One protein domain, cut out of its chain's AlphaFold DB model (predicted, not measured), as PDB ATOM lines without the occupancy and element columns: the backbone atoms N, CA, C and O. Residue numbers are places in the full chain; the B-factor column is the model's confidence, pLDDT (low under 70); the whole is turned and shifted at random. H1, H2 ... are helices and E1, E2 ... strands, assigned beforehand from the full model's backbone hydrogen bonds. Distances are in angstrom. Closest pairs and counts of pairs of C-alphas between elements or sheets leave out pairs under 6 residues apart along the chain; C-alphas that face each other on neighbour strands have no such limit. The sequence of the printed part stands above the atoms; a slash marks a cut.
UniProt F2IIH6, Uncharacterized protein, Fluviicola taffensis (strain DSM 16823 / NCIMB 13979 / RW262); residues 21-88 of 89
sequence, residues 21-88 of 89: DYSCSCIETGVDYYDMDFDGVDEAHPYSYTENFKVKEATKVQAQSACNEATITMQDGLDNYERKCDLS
ATOM      1  N   ASP A  21      35.465  35.158  20.243       90.81
ATOM      2  CA  ASP A  21      36.211  35.583  21.403       90.81
ATOM      3  C   ASP A  21      35.476  35.127  22.665       90.81
ATOM      4  O   ASP A  21      34.270  35.342  22.825       90.81
ATOM      5  N   TYR A  22      36.217  34.486  23.557       89.88
ATOM      6  CA  TYR A  22      35.788  34.150  24.905       89.88
ATOM      7  C   TYR A  22      36.620  34.947  25.908       89.88
ATOM      8  O   TYR A  22      37.765  35.299  25.629       89.88
ATOM      9  N   SER A  23      36.052  35.226  27.077       93.50
ATOM     10  CA  SER A  23      36.785  35.816  28.197       93.50
ATOM     11  C   SER A  23      36.943  34.761  29.283       93.50
ATOM     12  O   SER A  23      35.970  34.087  29.612       93.50
ATOM     13  N   CYS A  24      38.142  34.632  29.833       92.88
ATOM     14  CA  CYS A  24      38.376  33.948  31.096       92.88
ATOM     15  C   CYS A  24      38.401  35.007  32.199       92.88
ATOM     16  O   CYS A  24      39.008  36.065  32.010       92.88
ATOM     17  N   SER A  25      37.741  34.733  33.319       94.81
ATOM     18  CA  SER A  25      37.848  35.520  34.545       94.81
ATOM     19  C   SER A  25      38.645  34.723  35.556       94.81
ATOM     20  O   SER A  25      38.292  33.582  35.846       94.81
ATOM     21  N   CYS A  26      39.721  35.311  36.056       92.25
ATOM     22  CA  CYS A  26      40.617  34.707  37.020       92.25
ATOM     23  C   CYS A  26      40.547  35.472  38.328       92.25
ATOM     24  O   CYS A  26      40.744  36.685  38.347       92.25
ATOM     25  N   ILE A  27      40.290  34.764  39.415       93.38
ATOM     26  CA  ILE A  27      40.385  35.301  40.764       93.38
ATOM     27  C   ILE A  27      41.681  34.770  41.351       93.38
ATOM     28  O   ILE A  27      41.855  33.558  41.471       93.38
ATOM     29  N   GLU A  28      42.582  35.682  41.682       91.56
ATOM     30  CA  GLU A  28      43.792  35.393  42.429       91.56
ATOM     31  C   GLU A  28      43.580  35.788  43.881       91.56
ATOM     32  O   GLU A  28      43.238  36.931  44.177       91.56
ATOM     33  N   THR A  29      43.758  34.835  44.778       91.25
ATOM     34  CA  THR A  29      43.724  35.049  46.219       91.25
ATOM     35  C   THR A  29      45.041  34.604  46.802       91.25
ATOM     36  O   THR A  29      45.492  33.509  46.476       91.25
ATOM     37  N   GLY A  30      45.611  35.386  47.703       86.81
ATOM     38  CA  GLY A  30      46.804  34.963  48.413       86.81
ATOM     39  C   GLY A  30      46.940  35.619  49.768       86.81
ATOM     40  O   GLY A  30      46.067  36.375  50.202       86.81
ATOM     41  N   VAL A  31      48.022  35.270  50.445       85.62
ATOM     42  CA  VAL A  31      48.439  35.873  51.707       85.62
ATOM     43  C   VAL A  31      49.892  36.272  51.544       85.62
ATOM     44  O   VAL A  31      50.721  35.393  51.320       85.62
ATOM     45  N   ASP A  32      50.161  37.569  51.663       78.06
ATOM     46  CA  ASP A  32      51.517  38.106  51.722       78.06
ATOM     47  C   ASP A  32      51.896  38.322  53.189       78.06
ATOM     48  O   ASP A  32      51.078  38.808  53.979       78.06
ATOM     49  N   TYR A  33      53.128  37.985  53.554       75.94
ATOM     50  CA  TYR A  33      53.687  38.303  54.867       75.94
ATOM     51  C   TYR A  33      54.687  39.444  54.703       75.94
ATOM     52  O   TYR A  33      55.711  39.294  54.036       75.94
ATOM     53  N   TYR A  34      54.381  40.603  55.285       69.69
ATOM     54  CA  TYR A  34      55.307  41.731  55.318       69.69
ATOM     55  C   TYR A  34      55.743  41.982  56.759       69.69
ATOM     56  O   TYR A  34      54.915  42.109  57.658       69.69
ATOM     57  N   ASP A  35      57.055  42.094  56.952       63.16
ATOM     58  CA  ASP A  35      57.700  42.467  58.212       63.16
ATOM     59  C   ASP A  35      57.417  43.962  58.473       63.16
ATOM     60  O   ASP A  35      58.184  44.844  58.072       63.16
ATOM     61  N   MET A  36      56.242  44.284  59.022       61.31
ATOM     62  CA  MET A  36      55.822  45.678  59.233       61.31
ATOM     63  C   MET A  36      55.933  46.166  60.675       61.31
ATOM     64  O   MET A  36      55.794  47.369  60.895       61.31
ATOM     65  N   ASP A  37      56.293  45.307  61.629       52.19
ATOM     66  CA  ASP A  37      56.407  45.718  63.024       52.19
ATOM     67  C   ASP A  37      57.835  45.658  63.566       52.19
ATOM     68  O   ASP A  37      58.583  44.696  63.406       52.19
ATOM     69  N   PHE A  38      58.174  46.718  64.301       57.56
ATOM     70  CA  PHE A  38      59.416  46.934  65.052       57.56
ATOM     71  C   PHE A  38      59.750  45.791  66.045       57.56
ATOM     72  O   PHE A  38      60.866  45.743  66.561       57.56
ATOM     73  N   ASP A  39      58.804  44.871  66.272       65.94
ATOM     74  CA  ASP A  39      58.881  43.715  67.173       65.94
ATOM     75  C   ASP A  39      59.119  42.359  66.458       65.94
ATOM     76  O   ASP A  39      59.243  41.339  67.137       65.94
ATOM     77  N   GLY A  40      59.238  42.325  65.120       59.62
ATOM     78  CA  GLY A  40      59.598  41.115  64.357       59.62
ATOM     79  C   GLY A  40      58.506  40.039  64.310       59.62
ATOM     80  O   GLY A  40      58.804  38.847  64.424       59.62
ATOM     81  N   VAL A  41      57.240  40.455  64.213       60.62
ATOM     82  CA  VAL A  41      56.094  39.555  64.042       60.62
ATOM     83  C   VAL A  41      55.576  39.688  62.612       60.62
ATOM     84  O   VAL A  41      55.118  40.759  62.223       60.62
ATOM     85  N   ASP A  42      55.622  38.592  61.855       65.94
ATOM     86  CA  ASP A  42      55.052  38.517  60.510       65.94
ATOM     87  C   ASP A  42      53.516  38.656  60.572       65.94
ATOM     88  O   ASP A  42      52.826  37.791  61.126       65.94
ATOM     89  N   GLU A  43      52.958  39.717  59.981       72.12
ATOM     90  CA  GLU A  43      51.508  39.857  59.805       72.12
ATOM     91  C   GLU A  43      51.056  39.267  58.463       72.12
ATOM     92  O   GLU A  43      51.612  39.550  57.402       72.12
ATOM     93  N   ALA A  44      50.010  38.439  58.513       79.94
ATOM     94  CA  ALA A  44      49.393  37.847  57.332       79.94
ATOM     95  C   ALA A  44      48.425  38.845  56.677       79.94
ATOM     96  O   ALA A  44      47.383  39.175  57.254       79.94
ATOM     97  N   HIS A  45      48.709  39.261  55.445       82.00
ATOM     98  CA  HIS A  45      47.863  40.168  54.675       82.00
ATOM     99  C   HIS A  45      47.148  39.423  53.538       82.00
ATOM    100  O   HIS A  45      47.740  39.183  52.484       82.00
ATOM    101  N   PRO A  46      45.866  39.046  53.712       86.94
ATOM    102  CA  PRO A  46      45.113  38.412  52.644       86.94
ATOM    103  C   PRO A  46      44.778  39.423  51.545       86.94
ATOM    104  O   PRO A  46      44.308  40.531  51.821       86.94
ATOM    105  N   TYR A  47      44.927  39.012  50.292       86.44
ATOM    106  CA  TYR A  47      44.497  39.780  49.129       86.44
ATOM    107  C   TYR A  47      43.616  38.947  48.198       86.44
ATOM    108  O   TYR A  47      43.621  37.716  48.204       86.44
ATOM    109  N   SER A  48      42.832  39.655  47.386       91.19
ATOM    110  CA  SER A  48      42.015  39.084  46.321       91.19
ATOM    111  C   SER A  48      41.982  40.055  45.147       91.19
ATOM    112  O   SER A  48      41.486  41.175  45.282       91.19
ATOM    113  N   TYR A  49      42.463  39.625  43.987       88.44
ATOM    114  CA  TYR A  49      42.437  40.389  42.746       88.44
ATOM    115  C   TYR A  49      41.710  39.612  41.646       88.44
ATOM    116  O   TYR A  49      41.709  38.384  41.625       88.44
ATOM    117  N   THR A  50      41.058  40.326  40.729       91.25
ATOM    118  CA  THR A  50      40.382  39.720  39.578       91.25
ATOM    119  C   THR A  50      41.008  40.214  38.288       91.25
ATOM    120  O   THR A  50      40.957  41.404  37.979       91.25
ATOM    121  N   GLU A  51      41.523  39.281  37.498       91.44
ATOM    122  CA  GLU A  51      42.028  39.519  36.156       91.44
ATOM    123  C   GLU A  51      41.064  38.928  35.123       91.44
ATOM    124  O   GLU A  51      40.400  37.921  35.361       91.44
ATOM    125  N   ASN A  52      40.974  39.546  33.948       91.69
ATOM    126  CA  ASN A  52      40.250  38.964  32.825       91.69
ATOM    127  C   ASN A  52      41.146  38.960  31.591       91.69
ATOM    128  O   ASN A  52      41.698  39.998  31.227       91.69
ATOM    129  N   PHE A  53      41.226  37.825  30.899       91.06
ATOM    130  CA  PHE A  53      41.940  37.718  29.628       91.06
ATOM    131  C   PHE A  53      41.053  37.115  28.541       91.06
ATOM    132  O   PHE A  53      40.084  36.407  28.815       91.06
ATOM    133  N   LYS A  54      41.365  37.422  27.280       92.19
ATOM    134  CA  LYS A  54      40.565  36.986  26.129       92.19
ATOM    135  C   LYS A  54      41.246  35.849  25.386       92.19
ATOM    136  O   LYS A  54      42.400  35.977  24.986       92.19
ATOM    137  N   VAL A  55      40.487  34.796  25.103       90.50
ATOM    138  CA  VAL A  55      40.862  33.738  24.166       90.50
ATOM    139  C   VAL A  55      40.147  34.021  22.851       90.50
ATOM    140  O   VAL A  55      38.925  33.898  22.759       90.50
ATOM    141  N   LYS A  56      40.902  34.457  21.845       90.44
ATOM    142  CA  LYS A  56      40.348  34.851  20.545       90.44
ATOM    143  C   LYS A  56      40.183  33.660  19.616       90.44
ATOM    144  O   LYS A  56      40.979  32.726  19.677       90.44
ATOM    145  N   GLU A  57      39.197  33.733  18.722       90.06
ATOM    146  CA  GLU A  57      39.029  32.776  17.611       90.06
ATOM    147  C   GLU A  57      39.079  31.294  18.050       90.06
ATOM    148  O   GLU A  57      39.622  30.420  17.362       90.06
ATOM    149  N   ALA A  58      38.508  30.996  19.217       86.50
ATOM    150  CA  ALA A  58      38.565  29.678  19.832       86.50
ATOM    151  C   ALA A  58      37.197  29.002  19.836       86.50
ATOM    152  O   ALA A  58      36.152  29.650  19.854       86.50
ATOM    153  N   THR A  59      37.185  27.673  19.852       88.94
ATOM    154  CA  THR A  59      35.987  26.934  20.269       88.94
ATOM    155  C   THR A  59      35.771  27.092  21.772       88.94
ATOM    156  O   THR A  59      36.722  27.328  22.516       88.94
ATOM    157  N   LYS A  60      34.540  26.866  22.250       87.06
ATOM    158  CA  LYS A  60      34.254  26.834  23.695       87.06
ATOM    159  C   LYS A  60      35.182  25.868  24.446       87.06
ATOM    160  O   LYS A  60      35.630  26.186  25.536       87.06
ATOM    161  N   VAL A  61      35.484  24.710  23.851       88.44
ATOM    162  CA  VAL A  61      36.366  23.693  24.449       88.44
ATOM    163  C   VAL A  61      37.808  24.194  24.540       88.44
ATOM    164  O   VAL A  61      38.432  24.053  25.584       88.44
ATOM    165  N   GLN A  62      38.323  24.827  23.483       88.56
ATOM    166  CA  GLN A  62      39.663  25.427  23.495       88.56
ATOM    167  C   GLN A  62      39.764  26.579  24.499       88.56
ATOM    168  O   GLN A  62      40.743  26.655  25.232       88.56
ATOM    169  N   ALA A  63      38.745  27.438  24.569       88.56
ATOM    170  CA  ALA A  63      38.698  28.517  25.548       88.56
ATOM    171  C   ALA A  63      38.641  27.979  26.986       88.56
ATOM    172  O   ALA A  63      39.368  28.469  27.839       88.56
ATOM    173  N   GLN A  64      37.854  26.929  27.240       89.88
ATOM    174  CA  GLN A  64      37.810  26.274  28.548       89.88
ATOM    175  C   GLN A  64      39.163  25.655  28.931       89.88
ATOM    176  O   GLN A  64      39.586  25.813  30.069       89.88
ATOM    177  N   SER A  65      39.852  24.987  27.995       89.06
ATOM    178  CA  SER A  65      41.201  24.450  28.243       89.06
ATOM    179  C   SER A  65      42.169  25.564  28.629       89.06
ATOM    180  O   SER A  65      42.852  25.450  29.638       89.06
ATOM    181  N   ALA A  66      42.156  26.677  27.890       88.88
ATOM    182  CA  ALA A  66      43.012  27.824  28.171       88.88
ATOM    183  C   ALA A  66      42.713  28.475  29.537       88.88
ATOM    184  O   ALA A  66      43.649  28.835  30.245       88.88
ATOM    185  N   CYS A  67      41.440  28.600  29.943       90.62
ATOM    186  CA  CYS A  67      41.114  29.076  31.294       90.62
ATOM    187  C   CYS A  67      41.620  28.089  32.363       90.62
ATOM    188  O   CYS A  67      42.211  28.502  33.355       90.62
ATOM    189  N   ASN A  68      41.445  26.783  32.152       90.06
ATOM    190  CA  ASN A  68      41.883  25.768  33.110       90.06
ATOM    191  C   ASN A  68      43.414  25.718  33.243       90.06
ATOM    192  O   ASN A  68      43.918  25.577  34.349       90.06
ATOM    193  N   GLU A  69      44.158  25.865  32.146       88.25
ATOM    194  CA  GLU A  69      45.628  25.934  32.157       88.25
ATOM    195  C   GLU A  69      46.153  27.174  32.896       88.25
ATOM    196  O   GLU A  69      47.245  27.139  33.455       88.25
ATOM    197  N   ALA A  70      45.372  28.257  32.930       84.75
ATOM    198  CA  ALA A  70      45.689  29.459  33.695       84.75
ATOM    199  C   ALA A  70      45.347  29.343  35.195       84.75
ATOM    200  O   ALA A  70      45.715  30.227  35.969       84.75
ATOM    201  N   THR A  71      44.650  28.277  35.609       85.88
ATOM    202  CA  THR A  71      44.389  27.988  37.023       85.88
ATOM    203  C   THR A  71      45.643  27.394  37.648       85.88
ATOM    204  O   THR A  71      46.112  26.336  37.229       85.88
ATOM    205  N   ILE A  72      46.182  28.068  38.658       88.38
ATOM    206  CA  ILE A  72      47.401  27.657  39.352       88.38
ATOM    207  C   ILE A  72      47.200  27.738  40.860       88.38
ATOM    208  O   ILE A  72      46.548  28.644  41.375       88.38
ATOM    209  N   THR A  73      47.791  26.792  41.574       84.06
ATOM    210  CA  THR A  73      47.934  26.849  43.028       84.06
ATOM    211  C   THR A  73      49.417  26.737  43.312       84.06
ATOM    212  O   THR A  73      50.040  25.743  42.931       84.06
ATOM    213  N   MET A  74      49.989  27.766  43.927       79.38
ATOM    214  CA  MET A  74      51.399  27.788  44.291       79.38
ATOM    215  C   MET A  74      51.547  28.073  45.781       79.38
ATOM    216  O   MET A  74      50.825  28.877  46.366       79.38
ATOM    217  N   GLN A  75      52.502  27.368  46.370       75.81
ATOM    218  CA  GLN A  75      52.945  27.535  47.741       75.81
ATOM    219  C   GLN A  75      54.459  27.729  47.673       75.81
ATOM    220  O   GLN A  75      55.168  26.801  47.277       75.81
ATOM    221  N   ASP A  76      54.934  28.932  47.992       67.75
ATOM    222  CA  ASP A  76      56.356  29.277  47.986       67.75
ATOM    223  C   ASP A  76      56.740  29.899  49.333       67.75
ATOM    224  O   ASP A  76      56.392  31.033  49.649       67.75
ATOM    225  N   GLY A  77      57.413  29.118  50.180       74.06
ATOM    226  CA  GLY A  77      57.759  29.546  51.535       74.06
ATOM    227  C   GLY A  77      56.525  29.849  52.398       74.06
ATOM    228  O   GLY A  77      55.750  28.941  52.709       74.06
ATOM    229  N   LEU A  78      56.391  31.110  52.826       63.06
ATOM    230  CA  LEU A  78      55.235  31.611  53.582       63.06
ATOM    231  C   LEU A  78      54.081  32.038  52.662       63.06
ATOM    232  O   LEU A  78      52.920  31.984  53.073       63.06
ATOM    233  N   ASP A  79      54.379  32.379  51.410       66.50
ATOM    234  CA  ASP A  79      53.400  32.913  50.480       66.50
ATOM    235  C   ASP A  79      52.580  31.774  49.874       66.50
ATOM    236  O   ASP A  79      53.085  30.789  49.322       66.50
ATOM    237  N   ASN A  80      51.264  31.909  49.992       79.31
ATOM    238  CA  ASN A  80      50.316  31.016  49.349       79.31
ATOM    239  C   ASN A  80      49.449  31.861  48.444       79.31
ATOM    240  O   ASN A  80      48.804  32.792  48.926       79.31
ATOM    241  N   TYR A  81      49.389  31.508  47.163       83.12
ATOM    242  CA  TYR A  81      48.404  32.095  46.276       83.12
ATOM    243  C   TYR A  81      47.741  31.039  45.396       83.12
ATOM    244  O   TYR A  81      48.326  30.049  44.947       83.12
ATOM    245  N   GLU A  82      46.458  31.256  45.172       89.19
ATOM    246  CA  GLU A  82      45.600  30.451  44.333       89.19
ATOM    247  C   GLU A  82      44.994  31.361  43.276       89.19
ATOM    248  O   GLU A  82      44.321  32.338  43.593       89.19
ATOM    249  N   ARG A  83      45.201  31.014  42.010       88.38
ATOM    250  CA  ARG A  83      44.524  31.627  40.876       88.38
ATOM    251  C   ARG A  83      43.526  30.628  40.315       88.38
ATOM    252  O   ARG A  83      43.926  29.608  39.764       88.38
ATOM    253  N   LYS A  84      42.233  30.932  40.415       91.94
ATOM    254  CA  LYS A  84      41.137  30.155  39.815       91.94
ATOM    255  C   LYS A  84      40.572  30.888  38.616       91.94
ATOM    256  O   LYS A  84      40.142  32.026  38.762       91.94
ATOM    257  N   CYS A  85      40.538  30.233  37.462       92.44
ATOM    258  CA  CYS A  85      40.057  30.829  36.223       92.44
ATOM    259  C   CYS A  85      38.853  30.074  35.656       92.44
ATOM    260  O   CYS A  85      38.918  28.869  35.431       92.44
ATOM    261  N   ASP A  86      37.793  30.808  35.327       91.19
ATOM    262  CA  ASP A  86      36.579  30.274  34.718       91.19
ATOM    263  C   ASP A  86      36.258  30.978  33.401       91.19
ATOM    264  O   ASP A  86      36.529  32.166  33.209       91.19
ATOM    265  N   LEU A  87      35.629  30.244  32.485       90.06
ATOM    266  CA  LEU A  87      35.080  30.826  31.270       90.06
ATOM    267  C   LEU A  87      33.906  31.740  31.646       90.06
ATOM    268  O   LEU A  87      32.866  31.267  32.114       90.06
ATOM    269  N   SER A  88      34.054  33.044  31.420       83.12
ATOM    270  CA  SER A  88      32.988  34.013  31.660       83.12
ATOM    271  C   SER A  88      31.786  33.709  30.763       83.12
ATOM    272  O   SER A  88      31.944  33.349  29.591       83.12
TER     273      SER A  88
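Overview. This is residues 21 to 88 of the 89 residues of an uncharacterized protein of Fluviicola taffensis (strain DSM 16823 / NCIMB 13979 / RW262) (UniProt F2IIH6). A long, twisted ribbon of two antiparallel strands, E1 and E2, makes the length of a thin rod, with the shorter hairpin E3 and E4 beside E1 and one short helix, H1, packed over the sheet near one end. The loop of residues 35 to 42 makes the other end of the rod. The printed part has 68 residues, with four named strands and one named helix in the order E1, E2, H1, E3, E4; the sheet runs E2, E1, E4, E3, is antiparallel throughout, and the class is mostly strand. The whole is only just loose, close to extended, with a radius of gyration of the C-alphas of 16.1 A and spans of 55 by 17 by 12 A.

Along the chain. E1, residues 21 to 34, begins at C-alpha 21 at (36.211, 35.583, 21.403) and is 39.4 A long. E2, residues 43 to 58, is the longest strand at 43.2 A and ends at C-alpha 58 at (38.565, 29.678, 19.832). H1 is residues 60 to 69, 14.2 A long. E3 is residues 72 to 76. E4, residues 79 to 87, is 26.6 A long and ends at C-alpha 87 at (35.080, 30.826, 31.270).

Arrangement. E1 and E2 are a hairpin, antiparallel at 163 degrees between their directions; N 24 and O 53 are 2.8 A apart and N 47 and O 30 are 2.9 A apart, both within hydrogen-bond range. E1 is also the antiparallel neighbour of E4, at 167 degrees, with N 27 and O 84 at 2.8 A. E3 and E4 are a hairpin, antiparallel at 175 degrees, with N 74 and O 81 at 3.0 A. E2 and E3 are the edge strands and are apart. H1 is on the sheet, at a height over the sheet of 4.5 A; H1 and the sheet E2, E1, E4, E3 are two layers, a helix on one face of a sheet. It lies over E4 and runs along the strands, at 0 degrees to E4 on the local plane. The closest C-alphas of H1 and E4 are those of Cys 67 and Cys 85, 5.3 A apart. Those of H1 and E1 are Cys 67 and Cys 24, 5.6 A apart. In H1 every O i to N i+4 pair is within hydrogen-bond range.

Size, cuts and confidence. The two C-alphas farthest apart are those of Asp 39 and Thr 59, 54.8 A. The printed part has no cut. The links E2 to H1, H1 to E3 and E3 to E4 are tight, and E1 to E2 is a short link of 8 residues. The mean pLDDT of the printed part is 83.1; it is under 70 at residues 34 to 42, 76, and 78 to 79.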